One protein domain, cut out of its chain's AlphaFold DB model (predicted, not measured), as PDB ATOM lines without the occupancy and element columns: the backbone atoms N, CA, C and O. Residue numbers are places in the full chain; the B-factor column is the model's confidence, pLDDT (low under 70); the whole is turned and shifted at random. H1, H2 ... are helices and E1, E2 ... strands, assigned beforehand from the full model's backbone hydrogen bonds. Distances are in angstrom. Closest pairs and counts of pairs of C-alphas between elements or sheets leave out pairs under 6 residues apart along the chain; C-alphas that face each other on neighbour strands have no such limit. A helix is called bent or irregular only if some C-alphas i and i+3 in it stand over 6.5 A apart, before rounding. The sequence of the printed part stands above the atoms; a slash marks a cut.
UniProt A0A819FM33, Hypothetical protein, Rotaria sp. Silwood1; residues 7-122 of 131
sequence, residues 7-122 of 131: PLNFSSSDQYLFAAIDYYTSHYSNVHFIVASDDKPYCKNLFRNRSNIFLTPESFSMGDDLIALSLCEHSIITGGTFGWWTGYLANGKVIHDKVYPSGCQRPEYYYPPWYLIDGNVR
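AT A GLANCE: This is residues 7 to 122 of the 131 residues of the protein "Hypothetical protein" of Rotaria sp. Silwood1 (UniProt A0A819FM33). Four short parallel strands stand roughly in a row, E2, E1, E3, E4, as two pairs with a wider gap between E1 and E3; H1 and H2 cover one side of the row, H3 and H4 the other. Beyond E4, residues 97 to 122 form a mostly irregular end region with the short helix H5 at its far side. The printed part has 116 residues with five named helices and four named strands, in the order H1 E1 H2 E2 H3 E3 H4 E4 H5; the class is mixed, and under half of the residues are in named elements. The two sheets, E1 E2 and E3 E4, are each parallel. The whole is compact, with a radius of gyration of the C-alphas of 13.7 A, and spans 38 by 32 by 26 A.

IN THESE COORDINATES: Start at Pro 7 and go on to C-alpha 14 at (13.902, 38.574, -37.708), where H1 begins; it runs 20.2 A through residues 14 to 27. Next come E1, residues 33 to 35, H2, residues 40 to 46, and E2, residues 53 to 55. H3, residues 62 to 70, is 12.1 A long. Find C-alpha 75 at (18.341, 30.305, -24.513) for the start of E3, residues 75 to 77. H4, residues 81 to 89, is 12.3 A long; E4 follows at residues 94 to 96. H5, residues 107 to 110, ends at (32.343, 26.959, -32.822).

HOW THE PARTS SIT: Look first at E1 and E2, parallel at 27 degrees, with N 35 and O 54 2.8 A apart. E1, H2, E2 form a strand-helix-strand unit, two parallel neighbour strands with a helix between, and its crossover is right-handed; E3, H4, E4 form another, also right-handed. E3 and E4 are parallel at 20 degrees, with N 95 and O 75 2.9 A apart. E1 and E3 are near each other. The closest C-alphas of H1 and E3 are Ala 20 and Ile 76, 6.7 A. H3 and H4 touch, closest at the C-alphas of Ser 70 and Leu 89, 5.1 A, at a steep tilt of 38 degrees, the same way. H1 and H2 are close but not clearly touching, with the C-alphas of Asp 14 and Leu 46 8.0 A apart. H5 is apart from H4. Residues 116 to 117 pair parallel with residues 95 to 96 of E4. In H1, H2, H3 and H4 every O i to N i+4 pair is within hydrogen-bond range; H5 is too short for one.

THE WHOLE: The farthest C-alphas are those of Ser 51 and Gln 105, 40.1 A apart. The printed part has no cut, and no link is long. The mean pLDDT of the printed part is 89.7; look for values under 70 at residues 101 to 103 and 118 to 122.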
ATOM      1  N   PRO A   7      25.659  46.842 -40.018       91.00
ATOM      2  CA  PRO A   7      26.449  47.324 -41.156       91.00
ATOM      3  C   PRO A   7      27.330  46.249 -41.803       91.00
ATOM      4  O   PRO A   7      27.667  46.356 -42.977       91.00
ATOM      5  N   LEU A   8      27.710  45.222 -41.038       87.12
ATOM      6  CA  LEU A   8      28.555  44.118 -41.495       87.12
ATOM      7  C   LEU A   8      27.758  42.914 -42.015       87.12
ATOM      8  O   LEU A   8      28.355  41.912 -42.399       87.12
ATOM      9  N   ASN A   9      26.423  42.994 -42.017       85.25
ATOM     10  CA  ASN A   9      25.532  41.896 -42.386       85.25
ATOM     11  C   ASN A   9      25.776  40.602 -41.573       85.25
ATOM     12  O   ASN A   9      25.649  39.492 -42.088       85.25
ATOM     13  N   PHE A  10      26.127  40.758 -40.291       85.75
ATOM     14  CA  PHE A  10      26.312  39.670 -39.320       85.75
ATOM     15  C   PHE A  10      25.182  39.588 -38.285       85.75
ATOM     16  O   PHE A  10      25.246  38.788 -37.355       85.75
ATOM     17  N   SER A  11      24.146  40.422 -38.386       87.81
ATOM     18  CA  SER A  11      22.995  40.336 -37.486       87.81
ATOM     19  C   SER A  11      22.065  39.190 -37.883       87.81
ATOM     20  O   SER A  11      21.704  39.073 -39.054       87.81
ATOM     21  N   SER A  12      21.602  38.419 -36.901       90.12
ATOM     22  CA  SER A  12      20.546  37.421 -37.087       90.12
ATOM     23  C   SER A  12      19.280  38.042 -37.685       90.12
ATOM     24  O   SER A  12      18.933  39.187 -37.375       90.12
ATOM     25  N   SER A  13      18.575  37.282 -38.525       91.50
ATOM     26  CA  SER A  13      17.341  37.742 -39.165       91.50
ATOM     27  C   SER A  13      16.150  37.724 -38.204       91.50
ATOM     28  O   SER A  13      16.082  36.911 -37.280       91.50
ATOM     29  N   ASP A  14      15.159  38.574 -38.468       94.12
ATOM     30  CA  ASP A  14      13.902  38.574 -37.708       94.12
ATOM     31  C   ASP A  14      13.161  37.238 -37.841       94.12
ATOM     32  O   ASP A  14      12.602  36.739 -36.868       94.12
ATOM     33  N   GLN A  15      13.222  36.617 -39.024       92.25
ATOM     34  CA  GLN A  15      12.626  35.305 -39.275       92.25
ATOM     35  C   GLN A  15      13.204  34.227 -38.351       92.25
ATOM     36  O   GLN A  15      12.450  33.408 -37.828       92.25
ATOM     37  N   TYR A  16      14.522  34.232 -38.131       93.00
ATOM     38  CA  TYR A  16      15.165  33.318 -37.189       93.00
ATOM     39  C   TYR A  16      14.674  33.563 -35.757       93.00
ATOM     40  O   TYR A  16      14.283  32.617 -35.075       93.00
ATOM     41  N   LEU A  17      14.639  34.826 -35.315       94.81
ATOM     42  CA  LEU A  17      14.194  35.170 -33.963       94.81
ATOM     43  C   LEU A  17      12.755  34.707 -33.717       94.81
ATOM     44  O   LEU A  17      12.478  34.092 -32.690       94.81
ATOM     45  N   PHE A  18      11.850  34.951 -34.669       95.25
ATOM     46  CA  PHE A  18      10.466  34.496 -34.558       95.25
ATOM     47  C   PHE A  18      10.350  32.971 -34.579       95.25
ATOM     48  O   PHE A  18       9.678  32.423 -33.711       95.25
ATOM     49  N   ALA A  19      11.055  32.279 -35.478       93.12
ATOM     50  CA  ALA A  19      11.038  30.818 -35.525       93.12
ATOM     51  C   ALA A  19      11.549  30.182 -34.217       93.12
ATOM     52  O   ALA A  19      10.965  29.216 -33.731       93.12
ATOM     53  N   ALA A  20      12.599  30.740 -33.610       94.06
ATOM     54  CA  ALA A  20      13.135  30.258 -32.338       94.06
ATOM     55  C   ALA A  20      12.180  30.521 -31.156       94.06
ATOM     56  O   ALA A  20      12.019  29.667 -30.282       94.06
ATOM     57  N   ILE A  21      11.506  31.677 -31.138       95.31
ATOM     58  CA  ILE A  21      10.456  31.984 -30.151       95.31
ATOM     59  C   ILE A  21       9.283  31.008 -30.290       95.31
ATOM     60  O   ILE A  21       8.794  30.473 -29.290       95.31
ATOM     61  N   ASP A  22       8.840  30.753 -31.520       94.00
ATOM     62  CA  ASP A  22       7.713  29.868 -31.801       94.00
ATOM     63  C   ASP A  22       8.071  28.396 -31.491       94.00
ATOM     64  O   ASP A  22       7.230  27.648 -30.984       94.00
ATOM     65  N   TYR A  23       9.337  27.990 -31.669       94.19
ATOM     66  CA  TYR A  23       9.840  26.694 -31.196       94.19
ATOM     67  C   TYR A  23       9.623  26.533 -29.686       94.19
ATOM     68  O   TYR A  23       8.961  25.591 -29.262       94.19
ATOM     69  N   TYR A  24      10.111  27.458 -28.853       94.81
ATOM     70  CA  TYR A  24       9.936  27.316 -27.402       94.81
ATOM     71  C   TYR A  24       8.467  27.420 -26.985       94.81
ATOM     72  O   TYR A  24       8.018  26.641 -26.150       94.81
ATOM     73  N   THR A  25       7.702  28.313 -27.615       94.94
ATOM     74  CA  THR A  25       6.269  28.491 -27.326       94.94
ATOM     75  C   THR A  25       5.441  27.244 -27.666       94.94
ATOM     76  O   THR A  25       4.418  27.003 -27.034       94.94
ATOM     77  N   SER A  26       5.869  26.436 -28.642       94.19
ATOM     78  CA  SER A  26       5.201  25.171 -28.994       94.19
ATOM     79  C   SER A  26       5.637  23.974 -28.142       94.19
ATOM     80  O   SER A  26       4.874  23.021 -28.014       94.19
ATOM     81  N   HIS A  27       6.834  24.012 -27.548       93.62
ATOM     82  CA  HIS A  27       7.386  22.901 -26.759       93.62
ATOM     83  C   HIS A  27       7.138  23.033 -25.253       93.62
ATOM     84  O   HIS A  27       7.226  22.038 -24.533       93.62
ATOM     85  N   TYR A  28       6.839  24.238 -24.770       94.31
ATOM     86  CA  TYR A  28       6.673  24.529 -23.351       94.31
ATOM     87  C   TYR A  28       5.414  25.365 -23.110       94.31
ATOM     88  O   TYR A  28       5.045  26.224 -23.909       94.31
ATOM     89  N   SER A  29       4.746  25.134 -21.981       94.88
ATOM     90  CA  SER A  29       3.613  25.949 -21.537       94.88
ATOM     91  C   SER A  29       4.092  27.176 -20.757       94.88
ATOM     92  O   SER A  29       5.023  27.062 -19.965       94.88
ATOM     93  N   ASN A  30       3.400  28.312 -20.895       95.06
ATOM     94  CA  ASN A  30       3.643  29.537 -20.112       95.06
ATOM     95  C   ASN A  30       5.050  30.159 -20.291       95.06
ATOM     96  O   ASN A  30       5.686  30.601 -19.332       95.06
ATOM     97  N   VAL A  31       5.542  30.204 -21.531       97.00
ATOM     98  CA  VAL A  31       6.892  30.692 -21.853       97.00
ATOM     99  C   VAL A  31       6.974  32.215 -21.811       97.00
ATOM    100  O   VAL A  31       6.195  32.906 -22.474       97.00
ATOM    101  N   HIS A  32       7.972  32.718 -21.088       97.81
ATOM    102  CA  HIS A  32       8.346  34.128 -21.038       97.81
ATOM    103  C   HIS A  32       9.768  34.291 -21.579       97.81
ATOM    104  O   HIS A  32      10.629  33.449 -21.333       97.81
ATOM    105  N   PHE A  33      10.023  35.378 -22.301       98.25
ATOM    106  CA  PHE A  33      11.327  35.662 -22.894       98.25
ATOM    107  C   PHE A  33      11.928  36.924 -22.289       98.25
ATOM    108  O   PHE A  33      11.275  37.967 -22.248       98.25
ATOM    109  N   ILE A  34      13.194  36.841 -21.884       98.19
ATOM    110  CA  ILE A  34      14.013  37.993 -21.503       98.19
ATOM    111  C   ILE A  34      14.958  38.304 -22.666       98.19
ATOM    112  O   ILE A  34      15.667  37.427 -23.154       98.19
ATOM    113  N   VAL A  35      14.961  39.553 -23.127       98.31
ATOM    114  CA  VAL A  35      15.737  40.011 -24.282       98.31
ATOM    115  C   VAL A  35      16.762  41.044 -23.837       98.31
ATOM    116  O   VAL A  35      16.408  42.172 -23.490       98.31
ATOM    117  N   ALA A  36      18.040  40.685 -23.932       98.00
ATOM    118  CA  ALA A  36      19.136  41.645 -23.884       98.00
ATOM    119  C   ALA A  36      19.630  41.955 -25.301       98.00
ATOM    120  O   ALA A  36      19.795  41.068 -26.144       98.00
ATOM    121  N   SER A  37      19.875  43.231 -25.574       96.88
ATOM    122  CA  SER A  37      20.397  43.689 -26.856       96.88
ATOM    123  C   SER A  37      21.147  44.996 -26.662       96.88
ATOM    124  O   SER A  37      20.775  45.828 -25.840       96.88
ATOM    125  N   ASP A  38      22.179  45.206 -27.469       95.50
ATOM    126  CA  ASP A  38      22.838  46.500 -27.596       95.50
ATOM    127  C   ASP A  38      22.005  47.497 -28.422       95.50
ATOM    128  O   ASP A  38      22.353  48.673 -28.476       95.50
ATOM    129  N   ASP A  39      20.899  47.048 -29.021       96.56
ATOM    130  CA  ASP A  39      19.897  47.841 -29.739       96.56
ATOM    131  C   ASP A  39      18.483  47.515 -29.212       96.56
ATOM    132  O   ASP A  39      17.694  46.798 -29.838       96.56
ATOM    133  N   LYS A  40      18.184  47.990 -27.994       96.31
ATOM    134  CA  LYS A  40      16.882  47.821 -27.321       96.31
ATOM    135  C   LYS A  40      15.719  48.516 -28.050       96.31
ATOM    136  O   LYS A  40      14.665  47.886 -28.155       96.31
ATOM    137  N   PRO A  41      15.859  49.735 -28.618       97.06
ATOM    138  CA  PRO A  41      14.783  50.363 -29.387       97.06
ATOM    139  C   PRO A  41      14.300  49.505 -30.560       97.06
ATOM    140  O   PRO A  41      13.090  49.360 -30.754       97.06
ATOM    141  N   TYR A  42      15.224  48.873 -31.292       97.44
ATOM    142  CA  TYR A  42      14.869  47.926 -32.344       97.44
ATOM    143  C   TYR A  42      14.063  46.745 -31.803       97.44
ATOM    144  O   TYR A  42      12.979  46.458 -32.308       97.44
ATOM    145  N   CYS A  43      14.558  46.084 -30.752       97.88
ATOM    146  CA  CYS A  43      13.888  44.927 -30.154       97.88
ATOM    147  C   CYS A  43      12.493  45.287 -29.621       97.88
ATOM    148  O   CYS A  43      11.548  44.522 -29.807       97.88
ATOM    149  N   LYS A  44      12.337  46.476 -29.025       97.19
ATOM    150  CA  LYS A  44      11.045  46.977 -28.547       97.19
ATOM    151  C   LYS A  44      10.041  47.122 -29.689       97.19
ATOM    152  O   LYS A  44       8.878  46.772 -29.517       97.19
ATOM    153  N   ASN A  45      10.475  47.612 -30.852       98.19
ATOM    154  CA  ASN A  45       9.615  47.707 -32.028       98.19
ATOM    155  C   ASN A  45       9.324  46.331 -32.648       98.19
ATOM    156  O   ASN A  45       8.169  46.041 -32.957       98.19
ATOM    157  N   LEU A  46      10.344  45.478 -32.789       97.81
ATOM    158  CA  LEU A  46      10.218  44.136 -33.365       97.81
ATOM    159  C   LEU A  46       9.209  43.274 -32.589       97.81
ATOM    160  O   LEU A  46       8.378  42.592 -33.187       97.81
ATOM    161  N   PHE A  47       9.244  43.345 -31.256       97.56
ATOM    162  CA  PHE A  47       8.418  42.524 -30.367       97.56
ATOM    163  C   PHE A  47       7.206  43.256 -29.777       97.56
ATOM    164  O   PHE A  47       6.551  42.726 -28.884       97.56
ATOM    165  N   ARG A  48       6.843  44.437 -30.299       96.44
ATOM    166  CA  ARG A  48       5.786  45.309 -29.740       96.44
ATOM    167  C   ARG A  48       4.417  44.646 -29.529       96.44
ATOM    168  O   ARG A  48       3.646  45.104 -28.698       96.44
ATOM    169  N   ASN A  49       4.116  43.590 -30.288       95.12
ATOM    170  CA  ASN A  49       2.838  42.873 -30.254       95.12
ATOM    171  C   ASN A  49       2.902  41.545 -29.473       95.12
ATOM    172  O   ASN A  49       1.967  40.752 -29.560       95.12
ATOM    173  N   ARG A  50       3.996  41.259 -28.754       94.75
ATOM    174  CA  ARG A  50       4.170  40.022 -27.977       94.75
ATOM    175  C   ARG A  50       4.242  40.354 -26.484       94.75
ATOM    176  O   ARG A  50       5.208  40.949 -26.026       94.75
ATOM    177  N   SER A  51       3.212  39.972 -25.729       95.25
ATOM    178  CA  SER A  51       3.069  40.301 -24.300       95.25
ATOM    179  C   SER A  51       3.974  39.488 -23.370       95.25
ATOM    180  O   SER A  51       4.180  39.883 -22.228       95.25
ATOM    181  N   ASN A  52       4.518  38.368 -23.846       96.56
ATOM    182  CA  ASN A  52       5.394  37.476 -23.088       96.56
ATOM    183  C   ASN A  52       6.891  37.730 -23.342       96.56
ATOM    184  O   ASN A  52       7.716  36.875 -23.024       96.56
ATOM    185  N   ILE A  53       7.250  38.875 -23.931       98.19
ATOM    186  CA  ILE A  53       8.636  39.255 -24.224       98.19
ATOM    187  C   ILE A  53       8.988  40.533 -23.466       98.19
ATOM    188  O   ILE A  53       8.339  41.566 -23.626       98.19
ATOM    189  N   PHE A  54      10.059  40.472 -22.682       98.19
ATOM    190  CA  PHE A  54      10.515  41.542 -21.804       98.19
ATOM    191  C   PHE A  54      11.949  41.907 -22.155       98.19
ATOM    192  O   PHE A  54      12.820  41.043 -22.209       98.19
ATOM    193  N   LEU A  55      12.214  43.187 -22.394       98.38
ATOM    194  CA  LEU A  55      13.581  43.662 -22.584       98.38
ATOM    195  C   LEU A  55      14.231  43.920 -21.224       98.38
ATOM    196  O   LEU A  55      13.564  44.382 -20.296       98.38
ATOM    197  N   THR A  56      15.535  43.675 -21.119       98.31
ATOM    198  CA  THR A  56      16.291  44.065 -19.927       98.31
ATOM    199  C   THR A  56      16.301  45.593 -19.757       98.31
ATOM    200  O   THR A  56      16.296  46.325 -20.757       98.31
ATOM    201  N   PRO A  57      16.318  46.115 -18.514       97.38
ATOM    202  CA  PRO A  57      16.290  47.554 -18.256       97.38
ATOM    203  C   PRO A  57      17.408  48.317 -18.968       97.38
ATOM    204  O   PRO A  57      18.522  47.818 -19.099       97.38
ATOM    205  N   GLU A  58      17.161  49.557 -19.393       95.62
ATOM    206  CA  GLU A  58      18.196  50.410 -20.013       95.62
ATOM    207  C   GLU A  58      19.386  50.682 -19.077       95.62
ATOM    208  O   GLU A  58      20.494  50.925 -19.540       95.62
ATOM    209  N   SER A  59      19.172  50.600 -17.761       96.88
ATOM    210  CA  SER A  59      20.213  50.767 -16.745       96.88
ATOM    211  C   SER A  59      21.131  49.553 -16.579       96.88
ATOM    212  O   SER A  59      22.116  49.658 -15.854       96.88
ATOM    213  N   PHE A  60      20.807  48.405 -17.183       97.19
ATOM    214  CA  PHE A  60      21.635  47.204 -17.078       97.19
ATOM    215  C   PHE A  60      22.947  47.387 -17.837       97.19
ATOM    216  O   PHE A  60      22.968  47.782 -19.006       97.19
ATOM    217  N   SER A  61      24.047  47.060 -17.166       96.75
ATOM    218  CA  SER A  61      25.337  46.849 -17.804       96.75
ATOM    219  C   SER A  61      25.343  45.533 -18.588       96.75
ATOM    220  O   SER A  61      24.473  44.675 -18.432       96.75
ATOM    221  N   MET A  62      26.390  45.322 -19.388       94.56
ATOM    222  CA  MET A  62      26.611  44.040 -20.062       94.56
ATOM    223  C   MET A  62      26.710  42.867 -19.067       94.56
ATOM    224  O   MET A  62      26.299  41.757 -19.391       94.56
ATOM    225  N   GLY A  63      27.238  43.109 -17.861       97.38
ATOM    226  CA  GLY A  63      27.303  42.099 -16.804       97.38
ATOM    227  C   GLY A  63      25.924  41.755 -16.244       97.38
ATOM    228  O   GLY A  63      25.623  40.579 -16.064       97.38
ATOM    229  N   ASP A  64      25.067  42.756 -16.045       98.06
ATOM    230  CA  ASP A  64      23.696  42.546 -15.561       98.06
ATOM    231  C   ASP A  64      22.861  41.767 -16.586       98.06
ATOM    232  O   ASP A  64      22.151  40.826 -16.229       98.06
ATOM    233  N   ASP A  65      23.009  42.099 -17.874       98.00
ATOM    234  CA  ASP A  65      22.399  41.350 -18.976       98.00
ATOM    235  C   ASP A  65      22.895  39.892 -19.008       98.00
ATOM    236  O   ASP A  65      22.095  38.971 -19.160       98.00
ATOM    237  N   LEU A  66      24.204  39.663 -18.836       97.19
ATOM    238  CA  LEU A  66      24.783  38.316 -18.811       97.19
ATOM    239  C   LEU A  66      24.218  37.485 -17.653       97.19
ATOM    240  O   LEU A  66      23.831  36.337 -17.865       97.19
ATOM    241  N   ILE A  67      24.140  38.070 -16.454       97.38
ATOM    242  CA  ILE A  67      23.582  37.409 -15.268       97.38
ATOM    243  C   ILE A  67      22.113  37.063 -15.511       97.38
ATOM    244  O   ILE A  67      21.737  35.901 -15.368       97.38
ATOM    245  N   ALA A  68      21.297  38.029 -15.938       97.62
ATOM    246  CA  ALA A  68      19.875  37.812 -16.196       97.62
ATOM    247  C   ALA A  68      19.632  36.689 -17.216       97.62
ATOM    248  O   ALA A  68      18.777  35.829 -17.002       97.62
ATOM    249  N   LEU A  69      20.408  36.664 -18.302       97.62
ATOM    250  CA  LEU A  69      20.288  35.628 -19.324       97.62
ATOM    251  C   LEU A  69      20.808  34.263 -18.852       97.62
ATOM    252  O   LEU A  69      20.203  33.248 -19.182       97.62
ATOM    253  N   SER A  70      21.877  34.219 -18.052       96.00
ATOM    254  CA  SER A  70      22.419  32.961 -17.511       96.00
ATOM    255  C   SER A  70      21.458  32.230 -16.566       96.00
ATOM    256  O   SER A  70      21.557  31.020 -16.400       96.00
ATOM    257  N   LEU A  71      20.506  32.950 -15.969       96.50
ATOM    258  CA  LEU A  71      19.488  32.386 -15.082       96.50
ATOM    259  C   LEU A  71      18.270  31.821 -15.831       96.50
ATOM    260  O   LEU A  71      17.375  31.260 -15.199       96.50
ATOM    261  N   CYS A  72      18.204  31.974 -17.157       96.50
ATOM    262  CA  CYS A  72      17.099  31.454 -17.957       96.50
ATOM    263  C   CYS A  72      17.175  29.924 -18.097       96.50
ATOM    264  O   CYS A  72      18.251  29.343 -18.239       96.50
ATOM    265  N   GLU A  73      16.013  29.268 -18.133       95.62
ATOM    266  CA  GLU A  73      15.911  27.808 -18.276       95.62
ATOM    267  C   GLU A  73      16.335  27.319 -19.662       95.62
ATOM    268  O   GLU A  73      16.791  26.188 -19.796       95.62
ATOM    269  N   HIS A  74      16.182  28.163 -20.686       95.25
ATOM    270  CA  HIS A  74      16.543  27.934 -22.084       95.25
ATOM    271  C   HIS A  74      17.047  29.238 -22.711       95.25
ATOM    272  O   HIS A  74      16.783  30.324 -22.200       95.25
ATOM    273  N   SER A  75      17.767  29.145 -23.829       96.69
ATOM    274  CA  SER A  75      18.341  30.305 -24.513       96.69
ATOM    275  C   SER A  75      18.042  30.315 -26.012       96.69
ATOM    276  O   SER A  75      18.073  29.284 -26.688       96.69
ATOM    277  N   ILE A  76      17.808  31.518 -26.536       96.25
ATOM    278  CA  ILE A  76      17.934  31.858 -27.957       96.25
ATOM    279  C   ILE A  76      19.117  32.813 -28.049       96.25
ATOM    280  O   ILE A  76      19.118  33.854 -27.393       96.25
ATOM    281  N   ILE A  77      20.120  32.477 -28.851       95.06
ATOM    282  CA  ILE A  77      21.323  33.297 -28.993       95.06
ATOM    283  C   ILE A  77      21.476  33.780 -30.435       95.06
ATOM    284  O   ILE A  77      20.983  33.167 -31.381       95.06
ATOM    285  N   THR A  78      22.135  34.925 -30.586       92.25
ATOM    286  CA  THR A  78      22.515  35.513 -31.882       92.25
ATOM    287  C   THR A  78      24.031  35.456 -32.021       92.25
ATOM    288  O   THR A  78      24.725  35.254 -31.017       92.25
ATOM    289  N   GLY A  79      24.549  35.639 -33.235       85.81
ATOM    290  CA  GLY A  79      25.988  35.624 -33.491       85.81
ATOM    291  C   GLY A  79      26.787  36.536 -32.546       85.81
ATOM    292  O   GLY A  79      26.386  37.662 -32.237       85.81
ATOM    293  N   GLY A  80      27.945  36.043 -32.098       87.31
ATOM    294  CA  GLY A  80      28.880  36.766 -31.232       87.31
ATOM    295  C   GLY A  80      29.175  36.068 -29.900       87.31
ATOM    296  O   GLY A  80      28.447  35.187 -29.444       87.31
ATOM    297  N   THR A  81      30.261  36.490 -29.250       89.56
ATOM    298  CA  THR A  81      30.763  35.876 -28.008       89.56
ATOM    299  C   THR A  81      29.829  36.078 -26.820       89.56
ATOM    300  O   THR A  81      29.717  35.189 -25.986       89.56
ATOM    301  N   PHE A  82      29.127  37.213 -26.752       93.38
ATOM    302  CA  PHE A  82      28.184  37.489 -25.668       93.38
ATOM    303  C   PHE A  82      27.065  36.438 -25.617       93.38
ATOM    304  O   PHE A  82      26.885  35.792 -24.592       93.38
ATOM    305  N   GLY A  83      26.383  36.203 -26.747       92.62
ATOM    306  CA  GLY A  83      25.337  35.181 -26.846       92.62
ATOM    307  C   GLY A  83      25.873  33.766 -26.611       92.62
ATOM    308  O   GLY A  83      25.220  32.948 -25.974       92.62
ATOM    309  N   TRP A  84      27.094  33.483 -27.075       93.00
ATOM    310  CA  TRP A  84      27.745  32.198 -26.813       93.00
ATOM    311  C   TRP A  84      27.863  31.921 -25.305       93.00
ATOM    312  O   TRP A  84      27.434  30.864 -24.843       93.00
ATOM    313  N   TRP A  85      28.377  32.890 -24.536       94.75
ATOM    314  CA  TRP A  85      28.552  32.754 -23.088       94.75
ATOM    315  C   TRP A  85      27.230  32.729 -22.325       94.75
ATOM    316  O   TRP A  85      27.103  31.935 -21.400       94.75
ATOM    317  N   THR A  86      26.231  33.527 -22.716       95.38
ATOM    318  CA  THR A  86      24.914  33.487 -22.059       95.38
ATOM    319  C   THR A  86      24.274  32.108 -22.196       95.38
ATOM    320  O   THR A  86      23.785  31.567 -21.213       95.38
ATOM    321  N   GLY A  87      24.334  31.515 -23.396       93.56
ATOM    322  CA  GLY A  87      23.818  30.167 -23.629       93.56
ATOM    323  C   GLY A  87      24.611  29.093 -22.886       93.56
ATOM    324  O   GLY A  87      24.023  28.127 -22.422       93.56
ATOM    325  N   TYR A  88      25.928  29.274 -22.741       93.50
ATOM    326  CA  TYR A  88      26.796  28.288 -22.086       93.50
ATOM    327  C   TYR A  88      26.593  28.263 -20.573       93.50
ATOM    328  O   TYR A  88      26.684  27.213 -19.945       93.50
ATOM    329  N   LEU A  89      26.346  29.437 -19.991       95.06
ATOM    330  CA  LEU A  89      26.096  29.592 -18.562       95.06
ATOM    331  C   LEU A  89      24.655  29.228 -18.180       95.06
ATOM    332  O   LEU A  89      24.416  28.869 -17.031       95.06
ATOM    333  N   ALA A  90      23.712  29.305 -19.123       93.12
ATOM    334  CA  ALA A  90      22.343  28.848 -18.924       93.12
ATOM    335  C   ALA A  90      22.265  27.311 -18.886       93.12
ATOM    336  O   ALA A  90      22.922  26.612 -19.653       93.12
ATOM    337  N   ASN A  91      21.407  26.762 -18.025       82.50
ATOM    338  CA  ASN A  91      21.308  25.313 -17.786       82.50
ATOM    339  C   ASN A  91      20.415  24.572 -18.813       82.50
ATOM    340  O   ASN A  91      19.810  23.544 -18.513       82.50
ATOM    341  N   GLY A  92      20.259  25.138 -20.011       90.12
ATOM    342  CA  GLY A  92      19.130  24.880 -20.899       90.12
ATOM    343  C   GLY A  92      19.457  24.406 -22.301       90.12
ATOM    344  O   GLY A  92      20.606  24.398 -22.736       90.12
ATOM    345  N   LYS A  93      18.400  24.111 -23.070       92.50
ATOM    346  CA  LYS A  93      18.506  24.073 -24.531       92.50
ATOM    347  C   LYS A  93      18.917  25.456 -25.028       92.50
ATOM    348  O   LYS A  93      18.398  26.472 -24.562       92.50
ATOM    349  N   VAL A  94      19.833  25.480 -25.987       94.56
ATOM    350  CA  VAL A  94      20.293  26.705 -26.641       94.56
ATOM    351  C   VAL A  94      19.990  26.588 -28.122       94.56
ATOM    352  O   VAL A  94      20.467  25.658 -28.765       94.56
ATOM    353  N   ILE A  95      19.206  27.519 -28.662       93.12
ATOM    354  CA  ILE A  95      18.998  27.667 -30.105       93.12
ATOM    355  C   ILE A  95      19.892  28.797 -30.596       93.12
ATOM    356  O   ILE A  95      19.888  29.882 -30.010       93.12
ATOM    357  N   HIS A  96      20.646  28.545 -31.659       90.38
ATOM    358  CA  HIS A  96      21.456  29.554 -32.333       90.38
ATOM    359  C   HIS A  96      21.179  29.572 -33.841       90.38
ATOM    360  O   HIS A  96      20.695  28.592 -34.415       90.38
ATOM    361  N   ASP A  97      21.503  30.695 -34.483       85.19
ATOM    362  CA  ASP A  97      21.407  30.842 -35.932       85.19
ATOM    363  C   ASP A  97      22.653  30.293 -36.644       85.19
ATOM    364  O   ASP A  97      23.636  29.866 -36.035       85.19
ATOM    365  N   LYS A  98      22.637  30.331 -37.974       75.06
ATOM    366  CA  LYS A  98      23.788  29.965 -38.811       75.06
ATOM    367  C   LYS A  98      24.736  31.144 -39.075       75.06
ATOM    368  O   LYS A  98      25.377  31.167 -40.125       75.06
ATOM    369  N   VAL A  99      24.827  32.128 -38.176       72.31
ATOM    370  CA  VAL A  99      25.736  33.269 -38.344       72.31
ATOM    371  C   VAL A  99      26.978  33.082 -37.483       72.31
ATOM    372  O   VAL A  99      26.965  33.207 -36.260       72.31
ATOM    373  N   TYR A 100      28.090  32.794 -38.156       72.38
ATOM    374  CA  TYR A 100      29.400  32.625 -37.537       72.38
ATOM    375  C   TYR A 100      30.244  33.895 -37.700       72.38
ATOM    376  O   TYR A 100      30.086  34.611 -38.692       72.38
ATOM    377  N   PRO A 101      31.186  34.170 -36.779       68.38
ATOM    378  CA  PRO A 101      32.171  35.226 -36.981       68.38
ATOM    379  C   PRO A 101      32.944  35.034 -38.296       68.38
ATOM    380  O   PRO A 101      33.325  33.911 -38.642       68.38
ATOM    381  N   SER A 102      33.208  36.130 -39.014       68.00
ATOM    382  CA  SER A 102      34.017  36.107 -40.242       68.00
ATOM    383  C   SER A 102      35.377  35.447 -40.004       68.00
ATOM    384  O   SER A 102      36.040  35.722 -39.005       68.00
ATOM    385  N   GLY A 103      35.795  34.569 -40.918       69.62
ATOM    386  CA  GLY A 103      37.059  33.838 -40.800       69.62
ATOM    387  C   GLY A 103      37.026  32.643 -39.841       69.62
ATOM    388  O   GLY A 103      38.080  32.074 -39.560       69.62
ATOM    389  N   CYS A 104      35.850  32.225 -39.353       70.88
ATOM    390  CA  CYS A 104      35.718  30.973 -38.614       70.88
ATOM    391  C   CYS A 104      36.084  29.789 -39.525       70.88
ATOM    392  O   CYS A 104      35.294  29.356 -40.358       70.88
ATOM    393  N   GLN A 105      37.300  29.262 -39.365       75.25
ATOM    394  CA  GLN A 105      37.813  28.145 -40.171       75.25
ATOM    395  C   GLN A 105      37.108  26.814 -39.875       75.25
ATOM    396  O   GLN A 105      37.267  25.854 -40.622       75.25
ATOM    397  N   ARG A 106      36.389  26.750 -38.749       78.44
ATOM    398  CA  ARG A 106      35.843  25.534 -38.142       78.44
ATOM    399  C   ARG A 106      34.453  25.791 -37.532       78.44
ATOM    400  O   ARG A 106      34.280  25.651 -36.317       78.44
ATOM    401  N   PRO A 107      33.454  26.214 -38.332       72.62
ATOM    402  CA  PRO A 107      32.102  26.515 -37.844       72.62
ATOM    403  C   PRO A 107      31.415  25.300 -37.201       72.62
ATOM    404  O   PRO A 107      30.504  25.444 -36.382       72.62
ATOM    405  N   GLU A 108      31.848  24.088 -37.543       73.25
ATOM    406  CA  GLU A 108      31.449  22.820 -36.937       73.25
ATOM    407  C   GLU A 108      31.835  22.683 -35.458       73.25
ATOM    408  O   GLU A 108      31.111  22.037 -34.708       73.25
ATOM    409  N   TYR A 109      32.883  23.383 -35.022       77.88
ATOM    410  CA  TYR A 109      33.388  23.348 -33.646       77.88
ATOM    411  C   TYR A 109      33.094  24.624 -32.845       77.88
ATOM    412  O   TYR A 109      33.401  24.681 -31.659       77.88
ATOM    413  N   TYR A 110      32.541  25.665 -33.479       83.69
ATOM    414  CA  TYR A 110      32.343  26.959 -32.822       83.69
ATOM    415  C   TYR A 110      31.295  26.904 -31.703       83.69
ATOM    416  O   TYR A 110      31.531  27.403 -30.604       83.69
ATOM    417  N   TYR A 111      30.143  26.289 -31.974       86.00
ATOM    418  CA  TYR A 111      29.130  26.024 -30.955       86.00
ATOM    419  C   TYR A 111      29.280  24.595 -30.429       86.00
ATOM    420  O   TYR A 111      29.566  23.697 -31.230       86.00
ATOM    421  N   PRO A 112      29.073  24.368 -29.119       85.62
ATOM    422  CA  PRO A 112      29.040  23.022 -28.571       85.62
ATOM    423  C   PRO A 112      28.021  22.134 -29.304       85.62
ATOM    424  O   PRO A 112      26.961  22.626 -29.696       85.62
ATOM    425  N   PRO A 113      28.288  20.826 -29.471       80.12
ATOM    426  CA  PRO A 113      27.425  19.940 -30.257       80.12
ATOM    427  C   PRO A 113      26.015  19.766 -29.666       80.12
ATOM    428  O   PRO A 113      25.095  19.395 -30.386       80.12
ATOM    429  N   TRP A 114      25.826  20.067 -28.377       82.31
ATOM    430  CA  TRP A 114      24.517  20.049 -27.712       82.31
ATOM    431  C   TRP A 114      23.683  21.321 -27.936       82.31
ATOM    432  O   TRP A 114      22.566  21.412 -27.426       82.31
ATOM    433  N   TYR A 115      24.187  22.307 -28.683       85.62
ATOM    434  CA  TYR A 115      23.380  23.449 -29.111       85.62
ATOM    435  C   TYR A 115      22.560  23.090 -30.361       85.62
ATOM    436  O   TYR A 115      23.025  22.389 -31.262       85.62
ATOM    437  N   LEU A 116      21.326  23.587 -30.417       77.00
ATOM    438  CA  LEU A 116      20.386  23.364 -31.511       77.00
ATOM    439  C   LEU A 116      20.562  24.440 -32.594       77.00
ATOM    440  O   LEU A 116      20.523  25.637 -32.307       77.00
ATOM    441  N   ILE A 117      20.681  24.015 -33.851       72.31
ATOM    442  CA  ILE A 117      20.678  24.892 -35.027       72.31
ATOM    443  C   ILE A 117      19.253  24.974 -35.556       72.31
ATOM    444  O   ILE A 117      18.706  23.960 -35.990       72.31
ATOM    445  N   ASP A 118      18.652  26.163 -35.554       61.34
ATOM    446  CA  ASP A 118      17.274  26.365 -36.034       61.34
ATOM    447  C   ASP A 118      16.272  25.347 -35.425       61.34
ATOM    448  O   ASP A 118      15.386  24.838 -36.111       61.34
ATOM    449  N   GLY A 119      16.454  24.972 -34.152       55.91
ATOM    450  CA  GLY A 119      15.607  23.991 -33.454       55.91
ATOM    451  C   GLY A 119      15.921  22.511 -33.729       55.91
ATOM    452  O   GLY A 119      15.248  21.647 -33.175       55.91
ATOM    453  N   ASN A 120      16.952  22.200 -34.522       51.91
ATOM    454  CA  ASN A 120      17.426  20.835 -34.778       51.91
ATOM    455  C   ASN A 120      18.781  20.590 -34.098       51.91
ATOM    456  O   ASN A 120      19.663  21.446 -34.151       51.91
ATOM    457  N   VAL A 121      18.984  19.419 -33.485       50.62
ATOM    458  CA  VAL A 121      20.312  19.028 -32.975       50.62
ATOM    459  C   VAL A 121      21.272  18.947 -34.157       50.62
ATOM    460  O   VAL A 121      20.935  18.405 -35.214       50.62
ATOM    461  N   ARG A 122      22.490  19.463 -33.985       48.56
ATOM    462  CA  ARG A 122      23.571  19.192 -34.922       48.56
ATOM    463  C   ARG A 122      23.921  17.709 -34.806       48.56
ATOM    464  O   ARG A 122      24.709  17.322 -33.951       48.56
TER     465      ARG A 122